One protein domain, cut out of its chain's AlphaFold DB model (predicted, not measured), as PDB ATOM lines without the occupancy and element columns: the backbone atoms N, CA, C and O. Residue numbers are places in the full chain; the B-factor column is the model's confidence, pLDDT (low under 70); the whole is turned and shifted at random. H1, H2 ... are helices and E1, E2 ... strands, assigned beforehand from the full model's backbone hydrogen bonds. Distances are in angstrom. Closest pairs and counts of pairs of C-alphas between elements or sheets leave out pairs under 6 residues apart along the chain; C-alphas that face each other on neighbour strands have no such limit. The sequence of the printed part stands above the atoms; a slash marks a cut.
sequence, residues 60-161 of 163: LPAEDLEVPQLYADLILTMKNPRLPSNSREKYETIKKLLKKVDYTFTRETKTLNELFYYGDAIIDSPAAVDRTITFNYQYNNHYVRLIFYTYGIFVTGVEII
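AT A GLANCE: This is residues 60 to 161 of the 163 residues of an uncharacterized protein of Lentisphaerae bacterium (UniProt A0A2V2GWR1). A twisted sheet of four strands makes a wall, with helices H3 and H4 over one face and the other face bare; H2 packs on H3 farther out, and little H1 lies at the far end of the helical side. The 102 printed residues hold four named helices and then four named strands, H1 H2 H3 H4 E1 E2 E3 E4, a mixed class of helices and strands. The sheet runs E1 - E2 - E3 - E4, antiparallel throughout. The whole is compact, with a radius of gyration of the C-alphas of 12.8 A, and spans 32 by 30 by 23 A.

IN THESE COORDINATES: Begin with E2, residues 130 to 139: find C-alpha 130 at (213.505, 261.184, 349.835), from where the strand runs 29.7 A. E3, residues 142 to 151, is also 29.7 A long. E4, residues 154 to 161, covers 20.9 A, bends by 53 degrees at residue 157 and ends at C-alpha 161, (217.630, 264.273, 329.184). E1 is residues 121 to 123. Among the helices, look first for H3, residues 88 to 98, 15.6 A long; H4 is residues 109 to 115, H2 residues 72 to 78, and H1 residues 67 to 70, beginning at (232.069, 249.208, 333.877).

HOW THE PARTS SIT: E1 to E4 form a meander, each strand the antiparallel neighbour of the one before, and each successive pair is a hairpin. Look for N 122 and O 134 at 2.8 A between E1 and E2, N 135 and O 146 at 2.9 A between E2 and E3, and N 147 and O 159 at 2.8 A between E3 and E4. H3 and H4 lie on the same face, giving two layers, helices over a sheet. H3 lies over E2 and E3 at a height of 8.8 A, slantwise to the strands; the C-alphas of Tyr 91 and Tyr 137, the closest of H3 and E2, are 5.2 A apart. H4 lies over E2 at a height of 9.3 A, along the strands. H2 is not on the sheet but touches H3, closest at the C-alphas of Met 78 and Lys 90, 5.7 A, with a steep tilt of 52 degrees, opposite ways. H1 and H2 are close but not clearly touching, the C-alphas of Pro 68 and Ile 75 being closest at 7.2 A. In H2, H3 and H4 every O i to N i+4 pair is within hydrogen-bond range; H1 is too short for one.

THE WHOLE: The two C-alphas farthest apart, those of Leu 70 and Ala 128, stand 34.4 A from each other. Residues 60 to 61 pair in parallel with residues 101 to 102. The printed part has no cut and no long link. Its mean pLDDT is 96.1, and no printed residue of this model is under 70.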
ATOM      1  N   LEU A  60     226.134 248.252 328.931       93.88
ATOM      2  CA  LEU A  60     226.294 247.579 330.220       93.88
ATOM      3  C   LEU A  60     225.515 248.325 331.312       93.88
ATOM      4  O   LEU A  60     225.570 249.556 331.342       93.88
ATOM      5  N   PRO A  61     224.813 247.643 332.229       95.38
ATOM      6  CA  PRO A  61     224.235 248.295 333.400       95.38
ATOM      7  C   PRO A  61     225.298 249.078 334.181       95.38
ATOM      8  O   PRO A  61     226.423 248.616 334.326       95.38
ATOM      9  N   ALA A  62     224.952 250.248 334.724       95.50
ATOM     10  CA  ALA A  62     225.896 251.098 335.463       95.50
ATOM     11  C   ALA A  62     226.566 250.410 336.667       95.50
ATOM     12  O   ALA A  62     227.662 250.802 337.058       95.50
ATOM     13  N   GLU A  63     225.914 249.395 337.233       95.62
ATOM     14  CA  GLU A  63     226.389 248.611 338.382       95.62
ATOM     15  C   GLU A  63     227.137 247.335 337.979       95.62
ATOM     16  O   GLU A  63     227.545 246.560 338.844       95.62
ATOM     17  N   ASP A  64     227.314 247.096 336.679       95.00
ATOM     18  CA  ASP A  64     228.104 245.974 336.194       95.00
ATOM     19  C   ASP A  64     229.572 246.116 336.641       95.00
ATOM     20  O   ASP A  64     230.179 247.189 336.555       95.00
ATOM     21  N   LEU A  65     230.152 245.013 337.120       93.19
ATOM     22  CA  LEU A  65     231.511 244.965 337.665       93.19
ATOM     23  C   LEU A  65     232.586 245.314 336.622       93.19
ATOM     24  O   LEU A  65     233.697 245.707 336.994       93.19
ATOM     25  N   GLU A  66     232.272 245.186 335.332       93.94
ATOM     26  CA  GLU A  66     233.188 245.505 334.239       93.94
ATOM     27  C   GLU A  66     233.225 247.005 333.908       93.94
ATOM     28  O   GLU A  66     234.240 247.490 333.403       93.94
ATOM     29  N   VAL A  67     232.177 247.776 334.230       95.19
ATOM     30  CA  VAL A  67     232.069 249.208 333.877       95.19
ATOM     31  C   VAL A  67     233.256 250.040 334.385       95.19
ATOM     32  O   VAL A  67     233.840 250.777 333.578       95.19
ATOM     33  N   PRO A  68     233.692 249.920 335.657       93.75
ATOM     34  CA  PRO A  68     234.856 250.654 336.151       93.75
ATOM     35  C   PRO A  68     236.160 250.312 335.421       93.75
ATOM     36  O   PRO A  68     237.042 251.161 335.327       93.75
ATOM     37  N   GLN A  69     236.287 249.085 334.908       94.00
ATOM     38  CA  GLN A  69     237.499 248.599 334.249       94.00
ATOM     39  C   GLN A  69     237.520 248.993 332.770       94.00
ATOM     40  O   GLN A  69     238.503 249.553 332.288       94.00
ATOM     41  N   LEU A  70     236.415 248.761 332.056       96.19
ATOM     42  CA  LEU A  70     236.293 249.038 330.625       96.19
ATOM     43  C   LEU A  70     236.281 250.537 330.310       96.19
ATOM     44  O   LEU A  70     236.722 250.946 329.235       96.19
ATOM     45  N   TYR A  71     235.774 251.364 331.230       97.44
ATOM     46  CA  TYR A  71     235.576 252.801 331.014       97.44
ATOM     47  C   TYR A  71     236.322 253.676 332.029       97.44
ATOM     48  O   TYR A  71     235.924 254.821 332.266       97.44
ATOM     49  N   ALA A  72     237.424 253.164 332.586       97.19
ATOM     50  CA  ALA A  72     238.217 253.819 333.626       97.19
ATOM     51  C   ALA A  72     238.592 255.274 333.284       97.19
ATOM     52  O   ALA A  72     238.373 256.167 334.098       97.19
ATOM     53  N   ASP A  73     239.079 255.542 332.068       97.88
ATOM     54  CA  ASP A  73     239.500 256.890 331.641       97.88
ATOM     55  C   ASP A  73     238.333 257.885 331.546       97.88
ATOM     56  O   ASP A  73     238.462 259.073 331.870       97.88
ATOM     57  N   LEU A  74     237.165 257.402 331.109       98.12
ATOM     58  CA  LEU A  74     235.952 258.215 331.038       98.12
ATOM     59  C   LEU A  74     235.470 258.542 332.453       98.12
ATOM     60  O   LEU A  74     235.219 259.705 332.763       98.12
ATOM     61  N   ILE A  75     235.420 257.540 333.333       98.00
ATOM     62  CA  ILE A  75     235.063 257.723 334.744       98.00
ATOM     63  C   ILE A  75     236.056 258.670 335.425       98.00
ATOM     64  O   ILE A  75     235.641 259.583 336.130       98.00
ATOM     65  N   LEU A  76     237.358 258.541 335.161       98.12
ATOM     66  CA  LEU A  76     238.382 259.438 335.700       98.12
ATOM     67  C   LEU A  76     238.126 260.898 335.302       98.12
ATOM     68  O   LEU A  76     238.249 261.799 336.133       98.12
ATOM     69  N   THR A  77     237.716 261.133 334.055       98.38
ATOM     70  CA  THR A  77     237.338 262.468 333.571       98.38
ATOM     71  C   THR A  77     236.091 262.987 334.290       98.38
ATOM     72  O   THR A  77     236.088 264.125 334.767       98.38
ATOM     73  N   MET A  78     235.060 262.150 334.447       98.25
ATOM     74  CA  MET A  78     233.839 262.510 335.181       98.25
ATOM     75  C   MET A  78     234.097 262.776 336.668       98.25
ATOM     76  O   MET A  78     233.458 263.642 337.261       98.25
ATOM     77  N   LYS A  79     235.062 262.075 337.268       97.94
ATOM     78  CA  LYS A  79     235.458 262.229 338.672       97.94
ATOM     79  C   LYS A  79     236.436 263.368 338.927       97.94
ATOM     80  O   LYS A  79     236.739 263.645 340.084       97.94
ATOM     81  N   ASN A  80     236.943 264.024 337.885       97.75
ATOM     82  CA  ASN A  80     237.949 265.064 338.035       97.75
ATOM     83  C   ASN A  80     237.337 266.333 338.669       97.75
ATOM     84  O   ASN A  80     236.522 266.995 338.020       97.75
ATOM     85  N   PRO A  81     237.748 266.728 339.891       97.12
ATOM     86  CA  PRO A  81     237.205 267.909 340.564       97.12
ATOM     87  C   PRO A  81     237.736 269.228 339.984       97.12
ATOM     88  O   PRO A  81     237.203 270.291 340.281       97.12
ATOM     89  N   ARG A  82     238.803 269.188 339.172       97.50
ATOM     90  CA  ARG A  82     239.372 270.383 338.522       97.50
ATOM     91  C   ARG A  82     238.585 270.809 337.287       97.50
ATOM     92  O   ARG A  82     238.763 271.926 336.814       97.50
ATOM     93  N   LEU A  83     237.760 269.912 336.748       96.44
ATOM     94  CA  LEU A  83     236.885 270.192 335.620       96.44
ATOM     95  C   LEU A  83     235.498 270.548 336.162       96.44
ATOM     96  O   LEU A  83     234.886 269.704 336.821       96.44
ATOM     97  N   PRO A  84     234.971 271.753 335.900       95.88
ATOM     98  CA  PRO A  84     233.612 272.080 336.301       95.88
ATOM     99  C   PRO A  84     232.598 271.258 335.492       95.88
ATOM    100  O   PRO A  84     232.891 270.800 334.381       95.88
ATOM    101  N   SER A  85     231.388 271.086 336.025       95.75
ATOM    102  CA  SER A  85     230.304 270.340 335.364       95.75
ATOM    103  C   SER A  85     229.914 270.910 333.992       95.75
ATOM    104  O   SER A  85     229.455 270.168 333.128       95.75
ATOM    105  N   ASN A  86     230.164 272.200 333.746       96.00
ATOM    106  CA  ASN A  86     229.928 272.869 332.464       96.00
ATOM    107  C   ASN A  86     231.138 272.861 331.496       96.00
ATOM    108  O   ASN A  86     231.206 273.661 330.559       96.00
ATOM    109  N   SER A  87     232.128 272.002 331.743       97.31
ATOM    110  CA  SER A  87     233.275 271.824 330.847       97.31
ATOM    111  C   SER A  87     232.911 270.992 329.617       97.31
ATOM    112  O   SER A  87     232.087 270.071 329.675       97.31
ATOM    113  N   ARG A  88     233.586 271.274 328.495       97.62
ATOM    114  CA  ARG A  88     233.447 270.481 327.267       97.62
ATOM    115  C   ARG A  88     233.822 269.025 327.515       97.62
ATOM    116  O   ARG A  88     233.163 268.119 327.021       97.62
ATOM    117  N   GLU A  89     234.882 268.809 328.282       98.00
ATOM    118  CA  GLU A  89     235.445 267.508 328.604       98.00
ATOM    119  C   GLU A  89     234.422 266.624 329.319       98.00
ATOM    120  O   GLU A  89     234.192 265.498 328.876       98.00
ATOM    121  N   LYS A  90     233.759 267.128 330.370       97.88
ATOM    122  CA  LYS A  90     232.713 266.366 331.070       97.88
ATOM    123  C   LYS A  90     231.484 266.145 330.190       97.88
ATOM    124  O   LYS A  90     230.981 265.026 330.150       97.88
ATOM    125  N   TYR A  91     231.051 267.155 329.430       98.25
ATOM    126  CA  TYR A  91     229.922 267.030 328.498       98.25
ATOM    127  C   TYR A  91     230.147 265.946 327.425       98.25
ATOM    128  O   TYR A  91     229.316 265.059 327.239       98.25
ATOM    129  N   GLU A  92     231.288 265.957 326.736       98.00
ATOM    130  CA  GLU A  92     231.587 264.952 325.707       98.00
ATOM    131  C   GLU A  92     231.787 263.555 326.310       98.00
ATOM    132  O   GLU A  92     231.425 262.540 325.709       98.00
ATOM    133  N   THR A  93     232.354 263.488 327.516       98.44
ATOM    134  CA  THR A  93     232.590 262.225 328.222       98.44
ATOM    135  C   THR A  93     231.284 261.563 328.637       98.44
ATOM    136  O   THR A  93     231.106 260.374 328.360       98.44
ATOM    137  N   ILE A  94     230.340 262.307 329.224       98.06
ATOM    138  CA  ILE A  94     229.054 261.722 329.620       98.06
ATOM    139  C   ILE A  94     228.275 261.207 328.407       98.06
ATOM    140  O   ILE A  94     227.694 260.128 328.472       98.06
ATOM    141  N   LYS A  95     228.345 261.885 327.255       97.56
ATOM    142  CA  LYS A  95     227.733 261.393 326.010       97.56
ATOM    143  C   LYS A  95     228.328 260.072 325.538       97.56
ATOM    144  O   LYS A  95     227.605 259.207 325.051       97.56
ATOM    145  N   LYS A  96     229.648 259.899 325.664       97.31
ATOM    146  CA  LYS A  96     230.309 258.623 325.350       97.31
ATOM    147  C   LYS A  96     229.889 257.526 326.325       97.31
ATOM    148  O   LYS A  96     229.652 256.407 325.878       97.31
ATOM    149  N   LEU A  97     229.777 257.845 327.615       97.19
ATOM    150  CA  LEU A  97     229.313 256.908 328.638       97.19
ATOM    151  C   LEU A  97     227.860 256.487 328.403       97.19
ATOM    152  O   LEU A  97     227.596 255.297 328.395       97.19
ATOM    153  N   LEU A  98     226.939 257.405 328.094       96.19
ATOM    154  CA  LEU A  98     225.522 257.086 327.835       96.19
ATOM    155  C   LEU A  98     225.282 256.148 326.641       96.19
ATOM    156  O   LEU A  98     224.248 255.481 326.572       96.19
ATOM    157  N   LYS A  99     226.234 256.081 325.703       95.44
ATOM    158  CA  LYS A  99     226.221 255.134 324.576       95.44
ATOM    159  C   LYS A  99     226.724 253.737 324.943       95.44
ATOM    160  O   LYS A  99     226.587 252.827 324.141       95.44
ATOM    161  N   LYS A 100     227.366 253.587 326.100       95.50
ATOM    162  CA  LYS A 100     228.070 252.370 326.533       95.50
ATOM    163  C   LYS A 100     227.508 251.794 327.830       95.50
ATOM    164  O   LYS A 100     227.614 250.597 328.059       95.50
ATOM    165  N   VAL A 101     226.929 252.653 328.662       96.44
ATOM    166  CA  VAL A 101     226.461 252.360 330.009       96.44
ATOM    167  C   VAL A 101     224.994 252.755 330.130       96.44
ATOM    168  O   VAL A 101     224.596 253.853 329.732       96.44
ATOM    169  N   ASP A 102     224.196 251.851 330.683       95.44
ATOM    170  CA  ASP A 102     222.791 252.060 330.991       95.44
ATOM    171  C   ASP A 102     222.610 252.407 332.472       95.44
ATOM    172  O   ASP A 102     222.809 251.582 333.363       95.44
ATOM    173  N   TYR A 103     222.203 253.647 332.733       95.50
ATOM    174  CA  TYR A 103     221.959 254.147 334.085       95.50
ATOM    175  C   TYR A 103     220.522 253.919 334.560       95.50
ATOM    176  O   TYR A 103     220.251 254.118 335.744       95.50
ATOM    177  N   THR A 104     219.601 253.498 333.685       92.88
ATOM    178  CA  THR A 104     218.172 253.354 334.020       92.88
ATOM    179  C   THR A 104     217.907 252.275 335.074       92.88
ATOM    180  O   THR A 104     216.906 252.342 335.783       92.88
ATOM    181  N   PHE A 105     218.838 251.329 335.234       87.31
ATOM    182  CA  PHE A 105     218.771 250.244 336.216       87.31
ATOM    183  C   PHE A 105     219.605 250.482 337.477       87.31
ATOM    184  O   PHE A 105     219.741 249.561 338.279       87.31
ATOM    185  N   THR A 106     220.154 251.685 337.671       95.94
ATOM    186  CA  THR A 106     220.919 252.009 338.885       95.94
ATOM    187  C   THR A 106     220.037 251.810 340.117       95.94
ATOM    188  O   THR A 106     218.918 252.324 340.161       95.94
ATOM    189  N   ARG A 107     220.524 251.064 341.112       96.19
ATOM    190  CA  ARG A 107     219.801 250.728 342.344       96.19
ATOM    191  C   ARG A 107     220.345 251.454 343.554       96.19
ATOM    192  O   ARG A 107     219.570 251.760 344.455       96.19
ATOM    193  N   GLU A 108     221.638 251.757 343.581       96.19
ATOM    194  CA  GLU A 108     222.284 252.368 344.737       96.19
ATOM    195  C   GLU A 108     222.919 253.723 344.417       96.19
ATOM    196  O   GLU A 108     223.595 253.936 343.413       96.19
ATOM    197  N   THR A 109     222.767 254.658 345.352       94.69
ATOM    198  CA  THR A 109     223.431 255.973 345.305       94.69
ATOM    199  C   THR A 109     224.953 255.870 345.394       94.69
ATOM    200  O   THR A 109     225.661 256.756 344.916       94.69
ATOM    201  N   LYS A 110     225.471 254.767 345.950       95.94
ATOM    202  CA  LYS A 110     226.902 254.451 345.972       95.94
ATOM    203  C   LYS A 110     227.488 254.416 344.556       95.94
ATOM    204  O   LYS A 110     228.522 255.043 344.330       95.94
ATOM    205  N   THR A 111     226.790 253.792 343.608       95.69
ATOM    206  CA  THR A 111     227.170 253.716 342.189       95.69
ATOM    207  C   THR A 111     227.389 255.109 341.596       95.69
ATOM    208  O   THR A 111     228.354 255.351 340.873       95.69
ATOM    209  N   LEU A 112     226.555 256.084 341.966       96.06
ATOM    210  CA  LEU A 112     226.683 257.461 341.480       96.06
ATOM    211  C   LEU A 112     228.000 258.109 341.930       96.06
ATOM    212  O   LEU A 112     228.650 258.793 341.144       96.06
ATOM    213  N   ASN A 113     228.423 257.867 343.172       94.69
ATOM    214  CA  ASN A 113     229.700 258.355 343.700       94.69
ATOM    215  C   ASN A 113     230.915 257.590 343.128       94.69
ATOM    216  O   ASN A 113     232.042 258.097 343.079       94.69
ATOM    217  N   GLU A 114     230.709 256.352 342.688       95.44
ATOM    218  CA  GLU A 114     231.741 255.574 342.008       95.44
ATOM    219  C   GLU A 114     231.982 256.076 340.587       95.44
ATOM    220  O   GLU A 114     233.143 256.178 340.198       95.44
ATOM    221  N   LEU A 115     230.929 256.471 339.867       96.94
ATOM    222  CA  LEU A 115     231.001 256.859 338.455       96.94
ATOM    223  C   LEU A 115     231.186 258.365 338.222       96.94
ATOM    224  O   LEU A 115     231.774 258.760 337.215       96.94
ATOM    225  N   PHE A 116     230.713 259.213 339.136       97.69
ATOM    226  CA  PHE A 116     230.716 260.668 338.973       97.69
ATOM    227  C   PHE A 116     231.411 261.378 340.131       97.69
ATOM    228  O   PHE A 116     231.518 260.862 341.244       97.69
ATOM    229  N   TYR A 117     231.873 262.605 339.881       97.56
ATOM    230  CA  TYR A 117     232.269 263.482 340.973       97.56
ATOM    231  C   TYR A 117     231.018 263.974 341.705       97.56
ATOM    232  O   TYR A 117     230.271 264.795 341.182       97.56
ATOM    233  N   TYR A 118     230.797 263.507 342.933       95.00
ATOM    234  CA  TYR A 118     229.592 263.850 343.694       95.00
ATOM    235  C   TYR A 118     229.463 265.355 344.003       95.00
ATOM    236  O   TYR A 118     228.366 265.835 344.257       95.00
ATOM    237  N   GLY A 119     230.557 266.127 343.928       94.75
ATOM    238  CA  GLY A 119     230.514 267.590 344.039       94.75
ATOM    239  C   GLY A 119     229.837 268.298 342.857       94.75
ATOM    240  O   GLY A 119     229.471 269.460 342.991       94.75
ATOM    241  N   ASP A 120     229.631 267.609 341.728       96.38
ATOM    242  CA  ASP A 120     228.827 268.119 340.609       96.38
ATOM    243  C   ASP A 120     227.318 267.917 340.829       96.38
ATOM    244  O   ASP A 120     226.507 268.425 340.048       96.38
ATOM    245  N   ALA A 121     226.929 267.146 341.849       96.69
ATOM    246  CA  ALA A 121     225.538 266.821 342.105       96.69
ATOM    247  C   ALA A 121     224.785 268.016 342.702       96.69
ATOM    248  O   ALA A 121     225.195 268.616 343.696       96.69
ATOM    249  N   ILE A 122     223.620 268.302 342.134       96.75
ATOM    250  CA  ILE A 122     222.621 269.197 342.709       96.75
ATOM    251  C   ILE A 122     221.618 268.316 343.450       96.75
ATOM    252  O   ILE A 122     220.950 267.486 342.832       96.75
ATOM    253  N   ILE A 123     221.539 268.487 344.769       96.06
ATOM    254  CA  ILE A 123     220.631 267.738 345.643       96.06
ATOM    255  C   ILE A 123     219.569 268.704 346.157       96.06
ATOM    256  O   ILE A 123     219.906 269.701 346.792       96.06
ATOM    257  N   ASP A 124     218.303 268.415 345.870       94.31
ATOM    258  CA  ASP A 124     217.164 269.270 346.230       94.31
ATOM    259  C   ASP A 124     216.967 269.403 347.751       94.31
ATOM    260  O   ASP A 124     216.802 270.511 348.260       94.31
ATOM    261  N   SER A 125     217.038 268.286 348.475       91.31
ATOM    262  CA  SER A 125     216.805 268.181 349.916       91.31
ATOM    263  C   SER A 125     217.867 267.284 350.569       91.31
ATOM    264  O   SER A 125     217.617 266.112 350.843       91.31
ATOM    265  N   PRO A 126     219.082 267.796 350.856       87.31
ATOM    266  CA  PRO A 126     220.211 266.967 351.301       87.31
ATOM    267  C   PRO A 126     219.966 266.174 352.593       87.31
ATOM    268  O   PRO A 126     220.506 265.078 352.754       87.31
ATOM    269  N   ALA A 127     219.156 266.728 353.502       90.31
ATOM    270  CA  ALA A 127     218.824 266.127 354.793       90.31
ATOM    271  C   ALA A 127     217.583 265.215 354.756       90.31
ATOM    272  O   ALA A 127     217.307 264.539 355.747       90.31
ATOM    273  N   ALA A 128     216.833 265.201 353.650       92.00
ATOM    274  CA  ALA A 128     215.668 264.343 353.496       92.00
ATOM    275  C   ALA A 128     216.082 262.917 353.102       92.00
ATOM    276  O   ALA A 128     217.140 262.690 352.503       92.00
ATOM    277  N   VAL A 129     215.244 261.948 353.477       91.25
ATOM    278  CA  VAL A 129     215.418 260.545 353.076       91.25
ATOM    279  C   VAL A 129     215.035 260.393 351.609       91.25
ATOM    280  O   VAL A 129     215.757 259.756 350.850       91.25
ATOM    281  N   ASP A 130     213.922 260.999 351.213       94.94
ATOM    282  CA  ASP A 130     213.505 261.184 349.835       94.94
ATOM    283  C   ASP A 130     214.169 262.432 349.251       94.94
ATOM    284  O   ASP A 130     214.007 263.547 349.741       94.94
ATOM    285  N   ARG A 131     214.972 262.239 348.210       95.31
ATOM    286  CA  ARG A 131     215.691 263.340 347.561       95.31
ATOM    287  C   ARG A 131     216.004 263.018 346.118       95.31
ATOM    288  O   ARG A 131     216.125 261.851 345.730       95.31
ATOM    289  N   THR A 132     216.209 264.071 345.351       97.69
ATOM    290  CA  THR A 132     216.595 264.019 343.951       97.69
ATOM    291  C   THR A 132     218.056 264.412 343.819       97.69
ATOM    292  O   THR A 132     218.469 265.482 344.264       97.69
ATOM    293  N   ILE A 133     218.849 263.556 343.181       97.75
ATOM    294  CA  ILE A 133     220.249 263.824 342.854       97.75
ATOM    295  C   ILE A 133     220.320 264.109 341.359       97.75
ATOM    296  O   ILE A 133     220.013 263.244 340.543       97.75
ATOM    297  N   THR A 134     220.729 265.319 340.992       98.25
ATOM    298  CA  THR A 134     220.832 265.736 339.592       98.25
ATOM    299  C   THR A 134     222.277 266.013 339.213       98.25
ATOM    300  O   THR A 134     222.922 266.869 339.812       98.25
ATOM    301  N   PHE A 135     222.762 265.362 338.161       98.31
ATOM    302  CA  PHE A 135     224.008 265.723 337.489       98.31
ATOM    303  C   PHE A 135     223.671 266.440 336.184       98.31
ATOM    304  O   PHE A 135     222.957 265.898 335.342       98.31
ATOM    305  N   ASN A 136     224.167 267.665 336.016       97.75
ATOM    306  CA  ASN A 136     223.892 268.487 334.838       97.75
ATOM    307  C   ASN A 136     225.204 268.885 334.159       97.75
ATOM    308  O   ASN A 136     225.899 269.785 334.627       97.75
ATOM    309  N   TYR A 137     225.515 268.222 333.047       98.06
ATOM    310  CA  TYR A 137     226.707 268.489 332.252       98.06
ATOM    311  C   TYR A 137     226.326 269.319 331.033       98.06
ATOM    312  O   TYR A 137     225.562 268.863 330.183       98.06
ATOM    313  N   GLN A 138     226.836 270.543 330.950       96.19
ATOM    314  CA  GLN A 138     226.436 271.512 329.929       96.19
ATOM    315  C   GLN A 138     227.647 272.014 329.154       96.19
ATOM    316  O   GLN A 138     228.671 272.329 329.741       96.19
ATOM    317  N   TYR A 139     227.515 272.163 327.841       96.56
ATOM    318  CA  TYR A 139     228.504 272.859 327.029       96.56
ATOM    319  C   TYR A 139     227.798 273.689 325.958       96.56
ATOM    320  O   TYR A 139     227.022 273.168 325.155       96.56
ATOM    321  N   ASN A 140     228.052 274.999 325.951       94.06
ATOM    322  CA  ASN A 140     227.307 275.974 325.149       94.06
ATOM    323  C   ASN A 140     225.783 275.860 325.392       94.06
ATOM    324  O   ASN A 140     225.324 275.962 326.533       94.06
ATOM    325  N   ASN A 141     225.010 275.627 324.325       94.19
ATOM    326  CA  ASN A 141     223.552 275.489 324.350       94.19
ATOM    327  C   ASN A 141     223.076 274.030 324.460       94.19
ATOM    328  O   ASN A 141     221.879 273.782 324.323       94.19
ATOM    329  N   HIS A 142     223.988 273.086 324.703       95.25
ATOM    330  CA  HIS A 142     223.669 271.672 324.851       95.25
ATOM    331  C   HIS A 142     223.866 271.205 326.282       95.25
ATOM    332  O   HIS A 142     224.770 271.675 326.977       95.25
ATOM    333  N   TYR A 143     223.059 270.242 326.712       96.50
ATOM    334  CA  TYR A 143     223.223 269.624 328.017       96.50
ATOM    335  C   TYR A 143     222.824 268.154 328.026       96.50
ATOM    336  O   TYR A 143     221.968 267.691 327.277       96.50
ATOM    337  N   VAL A 144     223.453 267.440 328.949       98.00
ATOM    338  CA  VAL A 144     223.057 266.112 329.391       98.00
ATOM    339  C   VAL A 144     222.726 266.216 330.870       98.00
ATOM    340  O   VAL A 144     223.570 266.613 331.679       98.00
ATOM    341  N   ARG A 145     221.494 265.864 331.226       98.19
ATOM    342  CA  ARG A 145     221.026 265.843 332.607       98.19
ATOM    343  C   ARG A 145     220.638 264.430 332.999       98.19
ATOM    344  O   ARG A 145     219.814 263.819 332.327       98.19
ATOM    345  N   LEU A 146     221.218 263.949 334.091       98.31
ATOM    346  CA  LEU A 146     220.846 262.698 334.733       98.31
ATOM    347  C   LEU A 146     220.187 263.042 336.065       98.31
ATOM    348  O   LEU A 146     220.797 263.716 336.895       98.31
ATOM    349  N   ILE A 147     218.946 262.611 336.244       98.19
ATOM    350  CA  ILE A 147     218.133 262.862 337.431       98.19
ATOM    351  C   ILE A 147     217.865 261.510 338.081       98.19
ATOM    352  O   ILE A 147     217.328 260.612 337.440       98.19
ATOM    353  N   PHE A 148     218.245 261.368 339.345       98.19
ATOM    354  CA  PHE A 148     218.045 260.157 340.131       98.19
ATOM    355  C   PHE A 148     217.122 260.477 341.302       98.19
ATOM    356  O   PHE A 148     217.483 261.254 342.187       98.19
ATOM    357  N   TYR A 149     215.942 259.868 341.312       97.38
ATOM    358  CA  TYR A 149     215.035 259.900 342.453       97.38
ATOM    359  C   TYR A 149     215.478 258.840 343.451       97.38
ATOM    360  O   TYR A 149     215.793 257.713 343.061       97.38
ATOM    361  N   THR A 150     215.545 259.194 344.732       97.19
ATOM    362  CA  THR A 150     216.114 258.312 345.755       97.19
ATOM    363  C   THR A 150     215.259 258.252 347.008       97.19
ATOM    364  O   THR A 150     214.544 259.199 347.330       97.19
ATOM    365  N   TYR A 151     215.364 257.133 347.723       96.25
ATOM    366  CA  TYR A 151     214.878 256.958 349.085       96.25
ATOM    367  C   TYR A 151     215.987 256.311 349.924       96.25
ATOM    368  O   TYR A 151     216.324 255.134 349.764       96.25
ATOM    369  N   GLY A 152     216.603 257.099 350.802       93.38
ATOM    370  CA  GLY A 152     217.774 256.704 351.574       93.38
ATOM    371  C   GLY A 152     218.987 256.477 350.672       93.38
ATOM    372  O   GLY A 152     219.526 257.420 350.087       93.38
ATOM    373  N   ILE A 153     219.438 255.223 350.594       94.00
ATOM    374  CA  ILE A 153     220.550 254.811 349.725       94.00
ATOM    375  C   ILE A 153     220.084 254.288 348.364       94.00
ATOM    376  O   ILE A 153     220.919 254.127 347.474       94.00
ATOM    377  N   PHE A 154     218.785 254.028 348.207       97.00
ATOM    378  CA  PHE A 154     218.225 253.387 347.027       97.00
ATOM    379  C   PHE A 154     217.807 254.415 345.987       97.00
ATOM    380  O   PHE A 154     217.207 255.436 346.317       97.00
ATOM    381  N   VAL A 155     218.082 254.111 344.727       97.25
ATOM    382  CA  VAL A 155     217.551 254.816 343.566       97.25
ATOM    383  C   VAL A 155     216.213 254.175 343.199       97.25
ATOM    384  O   VAL A 155     216.116 252.966 342.990       97.25
ATOM    385  N   THR A 156     215.165 254.990 343.161       96.56
ATOM    386  CA  THR A 156     213.782 254.572 342.892       96.56
ATOM    387  C   THR A 156     213.337 254.906 341.472       96.56
ATOM    388  O   THR A 156     212.407 254.283 340.966       96.56
ATOM    389  N   GLY A 157     214.012 255.844 340.807       96.56
ATOM    390  CA  GLY A 157     213.746 256.208 339.421       96.56
ATOM    391  C   GLY A 157     214.888 257.007 338.809       96.56
ATOM    392  O   GLY A 157     215.666 257.644 339.523       96.56
ATOM    393  N   VAL A 158     214.980 256.971 337.481       97.75
ATOM    394  CA  VAL A 158     216.026 257.655 336.716       97.75
ATOM    395  C   VAL A 158     215.411 258.330 335.497       97.75
ATOM    396  O   VAL A 158     214.669 257.701 334.748       97.75
ATOM    397  N   GLU A 159     215.767 259.589 335.268       97.56
ATOM    398  CA  GLU A 159     215.475 260.311 334.032       97.56
ATOM    399  C   GLU A 159     216.771 260.811 333.397       97.56
ATOM    400  O   GLU A 159     217.657 261.342 334.072       97.56
ATOM    401  N   ILE A 160     216.879 260.651 332.079       97.12
ATOM    402  CA  ILE A 160     218.027 261.109 331.295       97.12
ATOM    403  C   ILE A 160     217.507 262.022 330.193       97.12
ATOM    404  O   ILE A 160     216.659 261.625 329.396       97.12
ATOM    405  N   ILE A 161     218.024 263.247 330.149       97.25
ATOM    406  CA  ILE A 161     217.630 264.273 329.184       97.25
ATOM    407  C   ILE A 161     218.879 264.714 328.422       97.25
ATOM    408  O   ILE A 161     219.825 265.211 329.031       97.25
TER     409      ILE A 161